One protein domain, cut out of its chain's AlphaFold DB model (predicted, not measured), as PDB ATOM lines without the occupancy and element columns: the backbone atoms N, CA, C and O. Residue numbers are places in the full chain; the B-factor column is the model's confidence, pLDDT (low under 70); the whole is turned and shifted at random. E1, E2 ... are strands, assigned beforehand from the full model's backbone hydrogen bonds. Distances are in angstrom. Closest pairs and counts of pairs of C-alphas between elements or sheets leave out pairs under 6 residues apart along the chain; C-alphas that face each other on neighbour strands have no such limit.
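AT A GLANCE: This is residues 11 to 133 of the 254 residues of an uncharacterized protein of Pseudomonas fluorescens (UniProt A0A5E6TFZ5). Two crossed sheets make a sandwich at one end of the domain, only partly face to face: a large, twisted sheet of E2, E3, E4, E5, E9 and E10, and a small sheet of E1, E8, E7 and E6 over part of it. The long strands E3, E4 and E5 run on side by side beyond the small sheet as a curved slab, with E2 along its edge, and this slab makes the length of the whole. The printed part has 123 residues with ten named strands, E1 to E10 in order along the chain, and no named helix; the class is all strand. The order across the large sheet is E2, E3, E4, E5, E9, E10 and across the small one E1, E8, E7, E6, both mixed. The whole is compact, with a radius of gyration of the C-alphas of 15.4 A and spans of 46 by 31 by 28 A.

HOW THE PARTS SIT: In the large sheet E5, residues 62 to 74, is the antiparallel neighbour of E4, residues 48 to 59, at 168 degrees; N 53 and O 69 are 2.8 A apart, within hydrogen-bond range. E3, residues 33 to 44, is antiparallel to E4 at 164 degrees, with N 38 and O 54 at 2.8 A. The edge strand E2, residues 22 to 27, is antiparallel to E3, with N 26 and O 35 at 2.8 A. E2, E3, E4 and E5 form a meander, each strand the antiparallel neighbour of the one before. On the other side of E5, E9, residues 107 to 112, is parallel to it at 46 degrees, with N 72 and O 109 at 2.8 A. The other edge strand, E10, residues 129 to 133, is parallel to E9 at 12 degrees, with N 110 and O 130 at 2.8 A. In the small sheet E7, residues 87 to 92, forms hairpins with E6, residues 79 to 84, and with E8, residues 95 to 100; N 89 and O 82 are 2.8 A apart, and so are N 97 and O 90. E6, E7 and E8 are a second meander. E1, residues 11 to 13, is parallel to E8, with N 12 and O 98 at 2.8 A. The two sheets form a sandwich, two sheets face to face: the parts that face each other are 10.7 A centre to centre, and the strands of one stand at 48 degrees to those of the other. The closest C-alphas of E1 and E3, those of Ile 12 and Leu 42, are 6.7 A apart. E2 and E7 are apart.

IN THESE COORDINATES: E5, the longest strand by residues, measures 35.0 A from C-alpha 62 at (-6.536, -40.696, -32.668) to C-alpha 74 at (8.428, -29.779, -2.951). E4 measures 34.0 A and E3 31.9 A. E6, E7, E8 and E9 measure 16.7, 16.0, 16.3 and 15.8 A, E2 15.6 A, E10 13.4 A and E1 6.7 A. E1 begins at C-alpha 11, (10.019, -15.399, -10.858), and E10 ends at C-alpha 133, (1.184, -35.632, -0.284).

THE WHOLE: The two C-alphas farthest apart, those of Asp 60 and Asn 94, are 47.1 A apart. The printed part has no cut. The link from E9 to E10, residues 113 to 128, is long; those from E1 to E2 and from E8 to E9 are short but not tight, and the other links are tight. The mean pLDDT of the printed part is 85.7. Residues 16 to 22 and 25 to 31 are under 70, and E2 has a mean of 69.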
ATOM      1  N   LYS A  11      10.994 -15.484  -9.765       93.44
ATOM      2  CA  LYS A  11      10.019 -15.399 -10.858       93.44
ATOM      3  C   LYS A  11      10.209 -16.570 -11.816       93.44
ATOM      4  O   LYS A  11      11.320 -16.784 -12.293       93.44
ATOM      5  N   ILE A  12       9.130 -17.283 -12.114       91.50
ATOM      6  CA  ILE A  12       9.111 -18.439 -13.011       91.50
ATOM      7  C   ILE A  12       8.098 -18.172 -14.125       91.50
ATOM      8  O   ILE A  12       6.916 -17.934 -13.868       91.50
ATOM      9  N   ASP A  13       8.569 -18.216 -15.368       89.69
ATOM     10  CA  ASP A  13       7.715 -18.137 -16.550       89.69
ATOM     11  C   ASP A  13       7.264 -19.546 -16.960       89.69
ATOM     12  O   ASP A  13       8.088 -20.414 -17.253       89.69
ATOM     13  N   GLY A  14       5.951 -19.780 -16.973       82.44
ATOM     14  CA  GLY A  14       5.349 -21.029 -17.436       82.44
ATOM     15  C   GLY A  14       5.428 -21.213 -18.956       82.44
ATOM     16  O   GLY A  14       5.191 -22.314 -19.450       82.44
ATOM     17  N   LYS A  15       5.776 -20.170 -19.721       77.88
ATOM     18  CA  LYS A  15       5.927 -20.206 -21.181       77.88
ATOM     19  C   LYS A  15       7.363 -20.551 -21.578       77.88
ATOM     20  O   LYS A  15       8.092 -19.714 -22.099       77.88
ATOM     21  N   VAL A  16       7.812 -21.786 -21.357       66.50
ATOM     22  CA  VAL A  16       9.110 -22.190 -21.930       66.50
ATOM     23  C   VAL A  16       8.972 -22.395 -23.432       66.50
ATOM     24  O   VAL A  16       8.245 -23.276 -23.883       66.50
ATOM     25  N   ASN A  17       9.703 -21.578 -24.190       57.88
ATOM     26  CA  ASN A  17       9.722 -21.569 -25.654       57.88
ATOM     27  C   ASN A  17      11.011 -22.182 -26.244       57.88
ATOM     28  O   ASN A  17      11.231 -22.095 -27.451       57.88
ATOM     29  N   THR A  18      11.914 -22.760 -25.433       54.69
ATOM     30  CA  THR A  18      13.156 -23.381 -25.945       54.69
ATOM     31  C   THR A  18      13.653 -24.532 -25.043       54.69
ATOM     32  O   THR A  18      13.665 -24.365 -23.824       54.69
ATOM     33  N   PRO A  19      14.031 -25.710 -25.587       50.19
ATOM     34  CA  PRO A  19      13.957 -26.986 -24.866       50.19
ATOM     35  C   PRO A  19      15.151 -27.342 -23.973       50.19
ATOM     36  O   PRO A  19      16.297 -27.322 -24.408       50.19
ATOM     37  N   SER A  20      14.848 -27.894 -22.800       56.88
ATOM     38  CA  SER A  20      15.379 -29.209 -22.408       56.88
ATOM     39  C   SER A  20      14.230 -30.214 -22.528       56.88
ATOM     40  O   SER A  20      13.759 -30.728 -21.521       56.88
ATOM     41  N   VAL A  21      13.679 -30.378 -23.737       65.88
ATOM     42  CA  VAL A  21      12.522 -31.257 -23.963       65.88
ATOM     43  C   VAL A  21      13.006 -32.688 -23.874       65.88
ATOM     44  O   VAL A  21      13.859 -33.121 -24.647       65.88
ATOM     45  N   ILE A  22      12.421 -33.411 -22.935       68.19
ATOM     46  CA  ILE A  22      12.451 -34.863 -22.910       68.19
ATOM     47  C   ILE A  22      11.103 -35.296 -23.480       68.19
ATOM     48  O   ILE A  22      10.075 -34.949 -22.898       68.19
ATOM     49  N   ILE A  23      11.126 -35.966 -24.636       70.25
ATOM     50  CA  ILE A  23       9.957 -36.667 -25.174       70.25
ATOM     51  C   ILE A  23       9.992 -38.071 -24.581       70.25
ATOM     52  O   ILE A  23      10.931 -38.825 -24.827       70.25
ATOM     53  N   GLU A  24       8.995 -38.388 -23.768       71.25
ATOM     54  CA  GLU A  24       8.783 -39.716 -23.201       71.25
ATOM     55  C   GLU A  24       7.545 -40.310 -23.888       71.25
ATOM     56  O   GLU A  24       6.450 -39.762 -23.747       71.25
ATOM     57  N   GLU A  25       7.712 -41.398 -24.648       68.69
ATOM     58  CA  GLU A  25       6.583 -42.242 -25.060       68.69
ATOM     59  C   GLU A  25       6.265 -43.178 -23.894       68.69
ATOM     60  O   GLU A  25       7.123 -43.924 -23.412       68.69
ATOM     61  N   LEU A  26       5.044 -43.074 -23.386       69.12
ATOM     62  CA  LEU A  26       4.517 -43.935 -22.345       69.12
ATOM     63  C   LEU A  26       3.506 -44.869 -23.004       69.12
ATOM     64  O   LEU A  26       2.383 -44.464 -23.308       69.12
ATOM     65  N   ASP A  27       3.912 -46.119 -23.203       65.31
ATOM     66  CA  ASP A  27       2.996 -47.200 -23.559       65.31
ATOM     67  C   ASP A  27       2.160 -47.530 -22.315       65.31
ATOM     68  O   ASP A  27       2.566 -48.320 -21.452       65.31
ATOM     69  N   GLU A  28       1.015 -46.865 -22.141       65.25
ATOM     70  CA  GLU A  28       0.159 -47.109 -20.981       65.25
ATOM     71  C   GLU A  28      -0.663 -48.383 -21.207       65.25
ATOM     72  O   GLU A  28      -1.839 -48.322 -21.525       65.25
ATOM     73  N   ALA A  29      -0.017 -49.540 -21.042       63.19
ATOM     74  CA  ALA A  29      -0.549 -50.881 -20.739       63.19
ATOM     75  C   ALA A  29      -1.796 -51.419 -21.471       63.19
ATOM     76  O   ALA A  29      -2.248 -52.511 -21.139       63.19
ATOM     77  N   THR A  30      -2.327 -50.730 -22.464       64.75
ATOM     78  CA  THR A  30      -3.304 -51.216 -23.436       64.75
ATOM     79  C   THR A  30      -2.663 -51.042 -24.809       64.75
ATOM     80  O   THR A  30      -1.876 -50.118 -24.999       64.75
ATOM     81  N   GLN A  31      -2.930 -51.945 -25.756       65.94
ATOM     82  CA  GLN A  31      -2.245 -51.926 -27.062       65.94
ATOM     83  C   GLN A  31      -2.487 -50.627 -27.840       65.94
ATOM     84  O   GLN A  31      -1.618 -50.193 -28.600       65.94
ATOM     85  N   ASP A  32      -3.634 -49.996 -27.592       71.88
ATOM     86  CA  ASP A  32      -4.129 -48.892 -28.400       71.88
ATOM     87  C   ASP A  32      -3.943 -47.531 -27.723       71.88
ATOM     88  O   ASP A  32      -4.073 -46.515 -28.400       71.88
ATOM     89  N   PHE A  33      -3.619 -47.475 -26.422       78.38
ATOM     90  CA  PHE A  33      -3.441 -46.209 -25.704       78.38
ATOM     91  C   PHE A  33      -1.971 -45.863 -25.476       78.38
ATOM     92  O   PHE A  33      -1.200 -46.634 -24.902       78.38
ATOM     93  N   ARG A  34      -1.600 -44.650 -25.877       80.12
ATOM     94  CA  ARG A  34      -0.239 -44.116 -25.768       80.12
ATOM     95  C   ARG A  34      -0.282 -42.695 -25.248       80.12
ATOM     96  O   ARG A  34      -1.211 -41.955 -25.563       80.12
ATOM     97  N   VAL A  35       0.746 -42.290 -24.512       82.62
ATOM     98  CA  VAL A  35       0.930 -40.891 -24.110       82.62
ATOM     99  C   VAL A  35       2.296 -40.404 -24.551       82.62
ATOM    100  O   VAL A  35       3.320 -40.976 -24.195       82.62
ATOM    101  N   GLU A  36       2.309 -39.296 -25.279       85.12
ATOM    102  CA  GLU A  36       3.509 -38.510 -25.522       85.12
ATOM    103  C   GLU A  36       3.605 -37.448 -24.426       85.12
ATOM    104  O   GLU A  36       2.679 -36.661 -24.227       85.12
ATOM    105  N   ARG A  37       4.719 -37.416 -23.691       86.69
ATOM    106  CA  ARG A  37       4.974 -36.403 -22.663       86.69
ATOM    107  C   ARG A  37       6.190 -35.568 -23.023       86.69
ATOM    108  O   ARG A  37       7.272 -36.099 -23.238       86.69
ATOM    109  N   GLN A  38       6.017 -34.253 -22.989       87.69
ATOM    110  CA  GLN A  38       7.073 -33.255 -23.096       87.69
ATOM    111  C   GLN A  38       7.299 -32.594 -21.736       87.69
ATOM    112  O   GLN A  38       6.379 -32.019 -21.151       87.69
ATOM    113  N   ARG A  39       8.534 -32.655 -21.234       87.69
ATOM    114  CA  ARG A  39       8.920 -32.047 -19.950       87.69
ATOM    115  C   ARG A  39       9.845 -30.861 -20.167       87.69
ATOM    116  O   ARG A  39      10.810 -30.960 -20.917       87.69
ATOM    117  N   PHE A  40       9.582 -29.766 -19.461       88.81
ATOM    118  CA  PHE A  40      10.391 -28.551 -19.479       88.81
ATOM    119  C   PHE A  40      10.776 -28.190 -18.044       88.81
ATOM    120  O   PHE A  40       9.913 -27.815 -17.255       88.81
ATOM    121  N   THR A  41      12.055 -28.277 -17.674       90.69
ATOM    122  CA  THR A  41      12.505 -27.775 -16.366       90.69
ATOM    123  C   THR A  41      12.457 -26.246 -16.361       90.69
ATOM    124  O   THR A  41      13.190 -25.607 -17.111       90.69
ATOM    125  N   LEU A  42      11.601 -25.665 -15.515       90.69
ATOM    126  CA  LEU A  42      11.433 -24.214 -15.379       90.69
ATOM    127  C   LEU A  42      12.391 -23.634 -14.334       90.69
ATOM    128  O   LEU A  42      12.946 -22.554 -14.517       90.69
ATOM    129  N   HIS A  43      12.567 -24.352 -13.224       92.50
ATOM    130  CA  HIS A  43      13.427 -23.952 -12.110       92.50
ATOM    131  C   HIS A  43      13.843 -25.171 -11.289       92.50
ATOM    132  O   HIS A  43      13.096 -26.143 -11.170       92.50
ATOM    133  N   LYS A  44      15.026 -25.122 -10.678       93.25
ATOM    134  CA  LYS A  44      15.485 -26.161  -9.755       93.25
ATOM    135  C   LYS A  44      16.427 -25.574  -8.720       93.25
ATOM    136  O   LYS A  44      17.433 -24.962  -9.066       93.25
ATOM    137  N   ASP A  45      16.141 -25.842  -7.455       94.31
ATOM    138  CA  ASP A  45      17.030 -25.537  -6.340       94.31
ATOM    139  C   ASP A  45      16.973 -26.643  -5.268       94.31
ATOM    140  O   ASP A  45      16.518 -27.766  -5.515       94.31
ATOM    141  N   ALA A  46      17.505 -26.353  -4.078       93.81
ATOM    142  CA  ALA A  46      17.535 -27.285  -2.954       93.81
ATOM    143  C   ALA A  46      16.150 -27.555  -2.331       93.81
ATOM    144  O   ALA A  46      15.962 -28.613  -1.735       93.81
ATOM    145  N   ARG A  47      15.166 -26.671  -2.511       94.44
ATOM    146  CA  ARG A  47      13.810 -26.783  -1.951       94.44
ATOM    147  C   ARG A  47      12.846 -27.423  -2.937       94.44
ATOM    148  O   ARG A  47      12.097 -28.324  -2.560       94.44
ATOM    149  N   VAL A  48      12.909 -26.995  -4.198       95.56
ATOM    150  CA  VAL A  48      11.929 -27.375  -5.216       95.56
ATOM    151  C   VAL A  48      12.552 -27.746  -6.559       95.56
ATOM    152  O   VAL A  48      13.659 -27.332  -6.915       95.56
ATOM    153  N   MET A  49      11.793 -28.511  -7.337       94.81
ATOM    154  CA  MET A  49      11.941 -28.611  -8.786       94.81
ATOM    155  C   MET A  49      10.611 -28.218  -9.420       94.81
ATOM    156  O   MET A  49       9.581 -28.784  -9.068       94.81
ATOM    157  N   VAL A  50      10.640 -27.249 -10.327       93.88
ATOM    158  CA  VAL A  50       9.463 -26.779 -11.059       93.88
ATOM    159  C   VAL A  50       9.621 -27.171 -12.516       93.88
ATOM    160  O   VAL A  50      10.620 -26.837 -13.158       93.88
ATOM    161  N   GLU A  51       8.633 -27.879 -13.036       92.44
ATOM    162  CA  GLU A  51       8.581 -28.347 -14.412       92.44
ATOM    163  C   GLU A  51       7.265 -27.914 -15.055       92.44
ATOM    164  O   GLU A  51       6.261 -27.759 -14.369       92.44
ATOM    165  N   ARG A  52       7.252 -27.751 -16.375       92.06
ATOM    166  CA  ARG A  52       6.024 -27.802 -17.164       92.06
ATOM    167  C   ARG A  52       5.948 -29.151 -17.848       92.06
ATOM    168  O   ARG A  52       6.936 -29.576 -18.450       92.06
ATOM    169  N   TRP A  53       4.807 -29.811 -17.758       89.56
ATOM    170  CA  TRP A  53       4.518 -31.048 -18.466       89.56
ATOM    171  C   TRP A  53       3.404 -30.773 -19.472       89.56
ATOM    172  O   TRP A  53       2.347 -30.276 -19.097       89.56
ATOM    173  N   VAL A  54       3.662 -31.076 -20.741       89.25
ATOM    174  CA  VAL A  54       2.650 -31.089 -21.801       89.25
ATOM    175  C   VAL A  54       2.492 -32.530 -22.240       89.25
ATOM    176  O   VAL A  54       3.487 -33.194 -22.533       89.25
ATOM    177  N   GLN A  55       1.269 -33.035 -22.224       87.94
ATOM    178  CA  GLN A  55       0.985 -34.432 -22.502       87.94
ATOM    179  C   GLN A  55      -0.144 -34.550 -23.510       87.94
ATOM    180  O   GLN A  55      -1.169 -33.892 -23.355       87.94
ATOM    181  N   THR A  56       0.024 -35.444 -24.473       87.69
ATOM    182  CA  THR A  56      -0.988 -35.770 -25.480       87.69
ATOM    183  C   THR A  56      -1.201 -37.274 -25.455       87.69
ATOM    184  O   THR A  56      -0.243 -38.034 -25.607       87.69
ATOM    185  N   ALA A  57      -2.436 -37.716 -25.228       85.94
ATOM    186  CA  ALA A  57      -2.798 -39.119 -25.368       85.94
ATOM    187  C   ALA A  57      -3.398 -39.413 -26.725       85.94
ATOM    188  O   ALA A  57      -4.163 -38.615 -27.270       85.94
ATOM    189  N   LYS A  58      -3.122 -40.626 -27.189       85.00
ATOM    190  CA  LYS A  58      -3.708 -41.209 -28.383       85.00
ATOM    191  C   LYS A  58      -4.373 -42.530 -28.036       85.00
ATOM    192  O   LYS A  58      -3.805 -43.301 -27.263       85.00
ATOM    193  N   LEU A  59      -5.546 -42.778 -28.607       81.56
ATOM    194  CA  LEU A  59      -6.249 -44.057 -28.573       81.56
ATOM    195  C   LEU A  59      -6.457 -44.508 -30.019       81.56
ATOM    196  O   LEU A  59      -7.102 -43.799 -30.780       81.56
ATOM    197  N   ASP A  60      -5.872 -45.642 -30.400       82.81
ATOM    198  CA  ASP A  60      -5.834 -46.121 -31.791       82.81
ATOM    199  C   ASP A  60      -5.370 -45.030 -32.777       82.81
ATOM    200  O   ASP A  60      -5.975 -44.763 -33.811       82.81
ATOM    201  N   TRP A  61      -4.279 -44.344 -32.414       78.06
ATOM    202  CA  TRP A  61      -3.672 -43.243 -33.179       78.06
ATOM    203  C   TRP A  61      -4.505 -41.958 -33.304       78.06
ATOM    204  O   TRP A  61      -3.992 -40.980 -33.854       78.06
ATOM    205  N   GLU A  62      -5.720 -41.910 -32.755       82.25
ATOM    206  CA  GLU A  62      -6.536 -40.696 -32.668       82.25
ATOM    207  C   GLU A  62      -6.285 -39.942 -31.359       82.25
ATOM    208  O   GLU A  62      -6.109 -40.553 -30.305       82.25
ATOM    209  N   ASP A  63      -6.296 -38.608 -31.407       83.88
ATOM    210  CA  ASP A  63      -6.102 -37.775 -30.218       83.88
ATOM    211  C   ASP A  63      -7.249 -37.993 -29.217       83.88
ATOM    212  O   ASP A  63      -8.411 -37.674 -29.474       83.88
ATOM    213  N   ALA A  64      -6.904 -38.528 -28.047       80.44
ATOM    214  CA  ALA A  64      -7.851 -38.894 -26.998       80.44
ATOM    215  C   ALA A  64      -7.932 -37.845 -25.877       80.44
ATOM    216  O   ALA A  64      -8.912 -37.808 -25.129       80.44
ATOM    217  N   GLY A  65      -6.914 -36.991 -25.747       84.00
ATOM    218  CA  GLY A  65      -6.899 -35.910 -24.767       84.00
ATOM    219  C   GLY A  65      -5.531 -35.262 -24.594       84.00
ATOM    220  O   GLY A  65      -4.507 -35.816 -24.987       84.00
ATOM    221  N   GLU A  66      -5.518 -34.096 -23.953       87.06
ATOM    222  CA  GLU A  66      -4.296 -33.347 -23.652       87.06
ATOM    223  C   GLU A  66      -4.301 -32.834 -22.208       87.06
ATOM    224  O   GLU A  66      -5.359 -32.554 -21.633       87.06
ATOM    225  N   SER A  67      -3.114 -32.683 -21.622       88.06
ATOM    226  CA  SER A  67      -2.907 -31.922 -20.388       88.06
ATOM    227  C   SER A  67      -1.714 -30.972 -20.514       88.06
ATOM    228  O   SER A  67      -0.716 -31.269 -21.169       88.06
ATOM    229  N   ASP A  68      -1.829 -29.804 -19.882       90.38
ATOM    230  CA  ASP A  68      -0.741 -28.839 -19.721       90.38
ATOM    231  C   ASP A  68      -0.681 -28.438 -18.249       90.38
ATOM    232  O   ASP A  68      -1.649 -27.912 -17.688       90.38
ATOM    233  N   GLU A  69       0.448 -28.724 -17.613       91.69
ATOM    234  CA  GLU A  69       0.604 -28.634 -16.169       91.69
ATOM    235  C   GLU A  69       1.910 -27.953 -15.791       91.69
ATOM    236  O   GLU A  69       2.951 -28.205 -16.391       91.69
ATOM    237  N   ILE A  70       1.878 -27.148 -14.734       93.88
ATOM    238  CA  ILE A  70       3.069 -26.780 -13.974       93.88
ATOM    239  C   ILE A  70       3.145 -27.723 -12.780       93.88
ATOM    240  O   ILE A  70       2.278 -27.700 -11.912       93.88
ATOM    241  N   VAL A  71       4.190 -28.541 -12.729       93.75
ATOM    242  CA  VAL A  71       4.430 -29.512 -11.664       93.75
ATOM    243  C   VAL A  71       5.524 -28.995 -10.739       93.75
ATOM    244  O   VAL A  71       6.649 -28.739 -11.168       93.75
ATOM    245  N   ILE A  72       5.204 -28.852  -9.454       95.25
ATOM    246  CA  ILE A  72       6.144 -28.448  -8.409       95.25
ATOM    247  C   ILE A  72       6.407 -29.637  -7.501       95.25
ATOM    248  O   ILE A  72       5.526 -30.074  -6.769       95.25
ATOM    249  N   TRP A  73       7.646 -30.110  -7.495       95.44
ATOM    250  CA  TRP A  73       8.133 -31.098  -6.543       95.44
ATOM    251  C   TRP A  73       8.716 -30.386  -5.327       95.44
ATOM    252  O   TRP A  73       9.829 -29.859  -5.400       95.44
ATOM    253  N   SER A  74       7.979 -30.367  -4.215       94.88
ATOM    254  CA  SER A  74       8.428 -29.779  -2.951       94.88
ATOM    255  C   SER A  74       9.051 -30.828  -2.038       94.88
ATOM    256  O   SER A  74       8.442 -31.857  -1.733       94.88
ATOM    257  N   ARG A  75      10.256 -30.540  -1.536       92.81
ATOM    258  CA  ARG A  75      10.928 -31.373  -0.524       92.81
ATOM    259  C   ARG A  75      10.468 -31.079   0.911       92.81
ATOM    260  O   ARG A  75      10.816 -31.844   1.812       92.81
ATOM    261  N   SER A  76       9.701 -30.008   1.115       92.31
ATOM    262  CA  SER A  76       9.205 -29.549   2.417       92.31
ATOM    263  C   SER A  76       7.680 -29.585   2.492       92.31
ATOM    264  O   SER A  76       7.017 -29.448   1.465       92.31
ATOM    265  N   SER A  77       7.139 -29.760   3.701       91.31
ATOM    266  CA  SER A  77       5.715 -29.588   4.014       91.31
ATOM    267  C   SER A  77       5.348 -28.149   4.407       91.31
ATOM    268  O   SER A  77       4.162 -27.824   4.440       91.31
ATOM    269  N   ASP A  78       6.327 -27.266   4.648       93.81
ATOM    270  CA  ASP A  78       6.094 -25.834   4.895       93.81
ATOM    271  C   ASP A  78       5.792 -25.116   3.575       93.81
ATOM    272  O   ASP A  78       6.684 -24.576   2.911       93.81
ATOM    273  N   ILE A  79       4.524 -25.198   3.160       93.94
ATOM    274  CA  ILE A  79       4.033 -24.670   1.891       93.94
ATOM    275  C   ILE A  79       2.833 -23.755   2.123       93.94
ATOM    276  O   ILE A  79       1.946 -24.064   2.915       93.94
ATOM    277  N   ALA A  80       2.760 -22.657   1.373       93.31
ATOM    278  CA  ALA A  80       1.545 -21.858   1.256       93.31
ATOM    279  C   ALA A  80       1.249 -21.530  -0.209       93.31
ATOM    280  O   ALA A  80       2.164 -21.263  -0.992       93.31
ATOM    281  N   LEU A  81      -0.035 -21.523  -0.570       94.06
ATOM    282  CA  LEU A  81      -0.509 -21.121  -1.889       94.06
ATOM    283  C   LEU A  81      -1.279 -19.811  -1.775       94.06
ATOM    284  O   LEU A  81      -2.097 -19.621  -0.881       94.06
ATOM    285  N   SER A  82      -1.023 -18.894  -2.699       91.44
ATOM    286  CA  SER A  82      -1.861 -17.711  -2.888       91.44
ATOM    287  C   SER A  82      -1.875 -17.298  -4.354       91.44
ATOM    288  O   SER A  82      -1.033 -17.716  -5.148       91.44
ATOM    289  N   GLN A  83      -2.853 -16.483  -4.730       87.38
ATOM    290  CA  GLN A  83      -3.005 -15.975  -6.086       87.38
ATOM    291  C   GLN A  83      -3.169 -14.458  -6.039       87.38
ATOM    292  O   GLN A  83      -3.960 -13.937  -5.255       87.38
ATOM    293  N   ALA A  84      -2.450 -13.755  -6.912       80.38
ATOM    294  CA  ALA A  84      -2.602 -12.319  -7.112       80.38
ATOM    295  C   ALA A  84      -2.770 -12.036  -8.610       80.38
ATOM    296  O   ALA A  84      -1.816 -12.083  -9.388       80.38
ATOM    297  N   GLY A  85      -4.009 -11.770  -9.033       82.38
ATOM    298  CA  GLY A  85      -4.338 -11.591 -10.447       82.38
ATOM    299  C   GLY A  85      -4.046 -12.856 -11.261       82.38
ATOM    300  O   GLY A  85      -4.617 -13.914 -10.996       82.38
ATOM    301  N   SER A  86      -3.158 -12.735 -12.250       82.25
ATOM    302  CA  SER A  86      -2.741 -13.821 -13.148       82.25
ATOM    303  C   SER A  86      -1.476 -14.560 -12.694       82.25
ATOM    304  O   SER A  86      -0.932 -15.347 -13.464       82.25
ATOM    305  N   GLN A  87      -0.957 -14.264 -11.500       87.38
ATOM    306  CA  GLN A  87       0.240 -14.903 -10.957       87.38
ATOM    307  C   GLN A  87      -0.128 -15.820  -9.796       87.38
ATOM    308  O   GLN A  87      -0.916 -15.456  -8.917       87.38
ATOM    309  N   LEU A  88       0.477 -17.003  -9.795       91.62
ATOM    310  CA  LEU A  88       0.385 -17.969  -8.710       91.62
ATOM    311  C   LEU A  88       1.612 -17.780  -7.822       91.62
ATOM    312  O   LEU A  88       2.735 -17.782  -8.321       91.62
ATOM    313  N   ASN A  89       1.414 -17.607  -6.520       93.44
ATOM    314  CA  ASN A  89       2.500 -17.609  -5.553       93.44
ATOM    315  C   ASN A  89       2.494 -18.933  -4.792       93.44
ATOM    316  O   ASN A  89       1.522 -19.264  -4.109       93.44
ATOM    317  N   VAL A  90       3.602 -19.656  -4.892       94.38
ATOM    318  CA  VAL A  90       3.870 -20.847  -4.095       94.38
ATOM    319  C   VAL A  90       5.016 -20.508  -3.163       94.38
ATOM    320  O   VAL A  90       6.120 -20.231  -3.618       94.38
ATOM    321  N   ARG A  91       4.764 -20.513  -1.859       94.81
ATOM    322  CA  ARG A  91       5.802 -20.344  -0.846       94.81
ATOM    323  C   ARG A  91       6.261 -21.711  -0.380       94.81
ATOM    324  O   ARG A  91       5.408 -22.508  -0.016       94.81
ATOM    325  N   VAL A  92       7.568 -21.967  -0.360       94.75
ATOM    326  CA  VAL A  92       8.162 -23.192   0.206       94.75
ATOM    327  C   VAL A  92       9.342 -22.813   1.094       94.75
ATOM    328  O   VAL A  92      10.241 -22.110   0.634       94.75
ATOM    329  N   ASP A  93       9.349 -23.253   2.355       93.06
ATOM    330  CA  ASP A  93      10.386 -22.916   3.350       93.06
ATOM    331  C   ASP A  93      10.709 -21.407   3.390       93.06
ATOM    332  O   ASP A  93      11.871 -20.991   3.302       93.06
ATOM    333  N   ASN A  94       9.673 -20.566   3.473       90.94
ATOM    334  CA  ASN A  94       9.762 -19.096   3.454       90.94
ATOM    335  C   ASN A  94      10.366 -18.458   2.182       90.94
ATOM    336  O   ASN A  94      10.651 -17.257   2.182       90.94
ATOM    337  N   GLN A  95      10.539 -19.213   1.093       94.81
ATOM    338  CA  GLN A  95      10.890 -18.682  -0.225       94.81
ATOM    339  C   GLN A  95       9.639 -18.581  -1.099       94.81
ATOM    340  O   GLN A  95       8.961 -19.581  -1.320       94.81
ATOM    341  N   ASP A  96       9.368 -17.390  -1.631       94.81
ATOM    342  CA  ASP A  96       8.277 -17.166  -2.582       94.81
ATOM    343  C   ASP A  96       8.714 -17.507  -4.016       94.81
ATOM    344  O   ASP A  96       9.771 -17.053  -4.482       94.81
ATOM    345  N   TYR A  97       7.879 -18.279  -4.713       95.00
ATOM    346  CA  TYR A  97       7.988 -18.616  -6.131       95.00
ATOM    347  C   TYR A  97       6.774 -18.038  -6.867       95.00
ATOM    348  O   TYR A  97       5.652 -18.526  -6.733       95.00
ATOM    349  N   LEU A  98       7.003 -16.986  -7.654       94.38
ATOM    350  CA  LEU A  98       5.979 -16.301  -8.439       94.38
ATOM    351  C   LEU A  98       5.916 -16.894  -9.840       94.38
ATOM    352  O   LEU A  98       6.774 -16.630 -10.683       94.38
ATOM    353  N   ILE A  99       4.879 -17.679 -10.084       92.94
ATOM    354  CA  ILE A  99       4.665 -18.425 -11.315       92.94
ATOM    355  C   ILE A  99       3.675 -17.660 -12.184       92.94
ATOM    356  O   ILE A  99       2.597 -17.273 -11.733       92.94
ATOM    357  N   SER A 100       4.044 -17.441 -13.442       91.38
ATOM    358  CA  SER A 100       3.157 -16.884 -14.466       91.38
ATOM    359  C   SER A 100       2.751 -18.007 -15.427       91.38
ATOM    360  O   SER A 100       3.568 -18.381 -16.269       91.38
ATOM    361  N   PRO A 101       1.543 -18.586 -15.294       87.25
ATOM    362  CA  PRO A 101       1.092 -19.674 -16.156       87.25
ATOM    363  C   PRO A 101       1.056 -19.280 -17.636       87.25
ATOM    364  O   PRO A 101       0.864 -18.115 -17.993       87.25
ATOM    365  N   SER A 102       1.204 -20.272 -18.510       85.69
ATOM    366  CA  SER A 102       1.124 -20.090 -19.960       85.69
ATOM    367  C   SER A 102      -0.293 -19.720 -20.414       85.69
ATOM    368  O   SER A 102      -0.472 -18.816 -21.237       85.69
ATOM    369  N   THR A 103      -1.297 -20.383 -19.834       85.56
ATOM    370  CA  THR A 103      -2.729 -20.217 -20.119       85.56
ATOM    371  C   THR A 103      -3.537 -20.298 -18.823       85.56
ATOM    372  O   THR A 103      -3.054 -20.830 -17.829       85.56
ATOM    373  N   ALA A 104      -4.783 -19.808 -18.830       83.38
ATOM    374  CA  ALA A 104      -5.676 -19.874 -17.665       83.38
ATOM    375  C   ALA A 104      -6.156 -21.299 -17.317       83.38
ATOM    376  O   ALA A 104      -6.632 -21.537 -16.213       83.38
ATOM    377  N   SER A 105      -6.051 -22.237 -18.263       84.38
ATOM    378  CA  SER A 105      -6.436 -23.639 -18.083       84.38
ATOM    379  C   SER A 105      -5.277 -24.532 -17.642       84.38
ATOM    380  O   SER A 105      -5.513 -25.690 -17.308       84.38
ATOM    381  N   GLN A 106      -4.039 -24.024 -17.655       88.75
ATOM    382  CA  GLN A 106      -2.861 -24.789 -17.255       88.75
ATOM    383  C   GLN A 106      -2.972 -25.173 -15.778       88.75
ATOM    384  O   GLN A 106      -3.063 -24.294 -14.923       88.75
ATOM    385  N   ARG A 107      -2.961 -26.467 -15.458       90.81
ATOM    386  CA  ARG A 107      -3.114 -26.939 -14.077       90.81
ATOM    387  C   ARG A 107      -1.842 -26.708 -13.269       90.81
ATOM    388  O   ARG A 107      -0.740 -26.914 -13.766       90.81
ATOM    389  N   LEU A 108      -1.986 -26.322 -12.006       92.50
ATOM    390  CA  LEU A 108      -0.907 -26.396 -11.030       92.50
ATOM    391  C   LEU A 108      -0.979 -27.744 -10.306       92.50
ATOM    392  O   LEU A 108      -1.991 -28.055  -9.683       92.50
ATOM    393  N   THR A 109       0.098 -28.518 -10.349       93.06
ATOM    394  CA  THR A 109       0.224 -29.800  -9.650       93.06
ATOM    395  C   THR A 109       1.342 -29.699  -8.617       93.06
ATOM    396  O   THR A 109       2.517 -29.580  -8.955       93.06
ATOM    397  N   LEU A 110       0.986 -29.745  -7.336       94.00
ATOM    398  CA  LEU A 110       1.916 -29.696  -6.215       94.00
ATOM    399  C   LEU A 110       2.176 -31.114  -5.684       94.00
ATOM    400  O   LEU A 110       1.317 -31.710  -5.038       94.00
ATOM    401  N   GLN A 111       3.372 -31.633  -5.956       93.88
ATOM    402  CA  GLN A 111       3.876 -32.930  -5.505       93.88
ATOM    403  C   GLN A 111       4.742 -32.729  -4.255       93.88
ATOM    404  O   GLN A 111       5.899 -32.308  -4.341       93.88
ATOM    405  N   VAL A 112       4.195 -33.012  -3.077       93.50
ATOM    406  CA  VAL A 112       4.888 -32.847  -1.794       93.50
ATOM    407  C   VAL A 112       5.421 -34.192  -1.333       93.50
ATOM    408  O   VAL A 112       4.661 -35.119  -1.077       93.50
ATOM    409  N   LEU A 113       6.744 -34.307  -1.201       89.69
ATOM    410  CA  LEU A 113       7.395 -35.567  -0.813       89.69
ATOM    411  C   LEU A 113       7.035 -35.996   0.620       89.69
ATOM    412  O   LEU A 113       7.139 -37.169   0.974       89.69
ATOM    413  N   LYS A 114       6.651 -35.037   1.463       89.00
ATOM    414  CA  LYS A 114       6.197 -35.256   2.837       89.00
ATOM    415  C   LYS A 114       4.705 -35.596   2.863       89.00
ATOM    416  O   LYS A 114       3.951 -35.158   2.000       89.00
ATOM    417  N   SER A 115       4.291 -36.408   3.832       84.88
ATOM    418  CA  SER A 115       2.906 -36.886   3.968       84.88
ATOM    419  C   SER A 115       1.995 -35.904   4.707       84.88
ATOM    420  O   SER A 115       0.781 -35.950   4.549       84.88
ATOM    421  N   ASP A 116       2.569 -35.040   5.533       86.75
ATOM    422  CA  ASP A 116       1.890 -33.990   6.278       86.75
ATOM    423  C   ASP A 116       1.738 -32.735   5.414       86.75
ATOM    424  O   ASP A 116       2.719 -32.204   4.897       86.75
ATOM    425  N   LEU A 117       0.502 -32.256   5.256       86.88
ATOM    426  CA  LEU A 117       0.206 -30.995   4.580       86.88
ATOM    427  C   LEU A 117      -0.457 -30.005   5.540       86.88
ATOM    428  O   LEU A 117      -1.243 -30.421   6.398       86.88
ATOM    429  N   PRO A 118      -0.203 -28.696   5.375       87.75
ATOM    430  CA  PRO A 118      -0.916 -27.662   6.107       87.75
ATOM    431  C   PRO A 118      -2.428 -27.742   5.868       87.75
ATOM    432  O   PRO A 118      -2.894 -27.899   4.736       87.75
ATOM    433  N   LEU A 119      -3.205 -27.593   6.941       85.75
ATOM    434  CA  LEU A 119      -4.656 -27.447   6.839       85.75
ATOM    435  C   LEU A 119      -4.994 -26.178   6.049       85.75
ATOM    436  O   LEU A 119      -4.366 -25.141   6.243       85.75
ATOM    437  N   GLY A 120      -5.990 -26.265   5.166       84.12
ATOM    438  CA  GLY A 120      -6.429 -25.116   4.371       84.12
ATOM    439  C   GLY A 120      -5.435 -24.665   3.294       84.12
ATOM    440  O   GLY A 120      -5.583 -23.567   2.776       84.12
ATOM    441  N   LEU A 121      -4.449 -25.492   2.909       87.69
ATOM    442  CA  LEU A 121      -3.431 -25.141   1.900       87.69
ATOM    443  C   LEU A 121      -4.012 -24.577   0.586       87.69
ATOM    444  O   LEU A 121      -3.383 -23.739  -0.051       87.69
ATOM    445  N   ALA A 122      -5.197 -25.040   0.182       86.56
ATOM    446  CA  ALA A 122      -5.891 -24.607  -1.032       86.56
ATOM    447  C   ALA A 122      -7.071 -23.651  -0.770       86.56
ATOM    448  O   ALA A 122      -7.821 -23.336  -1.694       86.56
ATOM    449  N   GLU A 123      -7.289 -23.216   0.473       86.44
ATOM    450  CA  GLU A 123      -8.427 -22.362   0.814       86.44
ATOM    451  C   GLU A 123      -8.330 -21.015   0.080       86.44
ATOM    452  O   GLU A 123      -7.324 -20.310   0.154       86.44
ATOM    453  N   GLY A 124      -9.374 -20.666  -0.677       82.75
ATOM    454  CA  GLY A 124      -9.410 -19.441  -1.482       82.75
ATOM    455  C   GLY A 124      -8.569 -19.474  -2.767       82.75
ATOM    456  O   GLY A 124      -8.472 -18.451  -3.447       82.75
ATOM    457  N   PHE A 125      -7.981 -20.620  -3.126       87.12
ATOM    458  CA  PHE A 125      -7.256 -20.793  -4.384       87.12
ATOM    459  C   PHE A 125      -8.218 -21.192  -5.512       87.12
ATOM    460  O   PHE A 125      -8.875 -22.227  -5.439       87.12
ATOM    461  N   ASN A 126      -8.297 -20.377  -6.568       85.38
ATOM    462  CA  ASN A 126      -9.323 -20.508  -7.616       85.38
ATOM    463  C   ASN A 126      -8.779 -20.999  -8.966       85.38
ATOM    464  O   ASN A 126      -9.480 -20.958  -9.976       85.38
ATOM    465  N   TRP A 127      -7.521 -21.429  -9.008       87.62
ATOM    466  CA  TRP A 127      -6.891 -21.962 -10.211       87.62
ATOM    467  C   TRP A 127      -7.017 -23.492 -10.253       87.62
ATOM    468  O   TRP A 127      -7.028 -24.102  -9.181       87.62
ATOM    469  N   PRO A 128      -7.063 -24.142 -11.436       88.56
ATOM    470  CA  PRO A 128      -6.998 -25.600 -11.518       88.56
ATOM    471  C   PRO A 128      -5.795 -26.147 -10.737       88.56
ATOM    472  O   PRO A 128      -4.644 -25.867 -11.080       88.56
ATOM    473  N   LEU A 129      -6.068 -26.893  -9.666       88.94
ATOM    474  CA  LEU A 129      -5.081 -27.292  -8.668       88.94
ATOM    475  C   LEU A 129      -5.201 -28.779  -8.348       88.94
ATOM    476  O   LEU A 129      -6.280 -29.276  -8.035       88.94
ATOM    477  N   ARG A 130      -4.059 -29.458  -8.335       88.81
ATOM    478  CA  ARG A 130      -3.880 -30.798  -7.782       88.81
ATOM    479  C   ARG A 130      -2.818 -30.731  -6.692       88.81
ATOM    480  O   ARG A 130      -1.743 -30.185  -6.914       88.81
ATOM    481  N   ILE A 131      -3.114 -31.291  -5.522       90.00
ATOM    482  CA  ILE A 131      -2.147 -31.433  -4.429       90.00
ATOM    483  C   ILE A 131      -2.047 -32.908  -4.060       90.00
ATOM    484  O   ILE A 131      -3.064 -33.543  -3.762       90.00
ATOM    485  N   ASP A 132      -0.815 -33.405  -4.034       89.62
ATOM    486  CA  ASP A 132      -0.468 -34.767  -3.658       89.62
ATOM    487  C   ASP A 132       0.580 -34.751  -2.534       89.62
ATOM    488  O   ASP A 132       1.649 -34.154  -2.671       89.62
ATOM    489  N   SER A 133       0.272 -35.409  -1.416       89.44
ATOM    490  CA  SER A 133       1.184 -35.632  -0.284       89.44
ATOM    491  C   SER A 133       1.816 -37.017  -0.347       89.44
ATOM    492  O   SER A 133       1.189 -37.959  -0.827       89.44
TER     493      SER A 133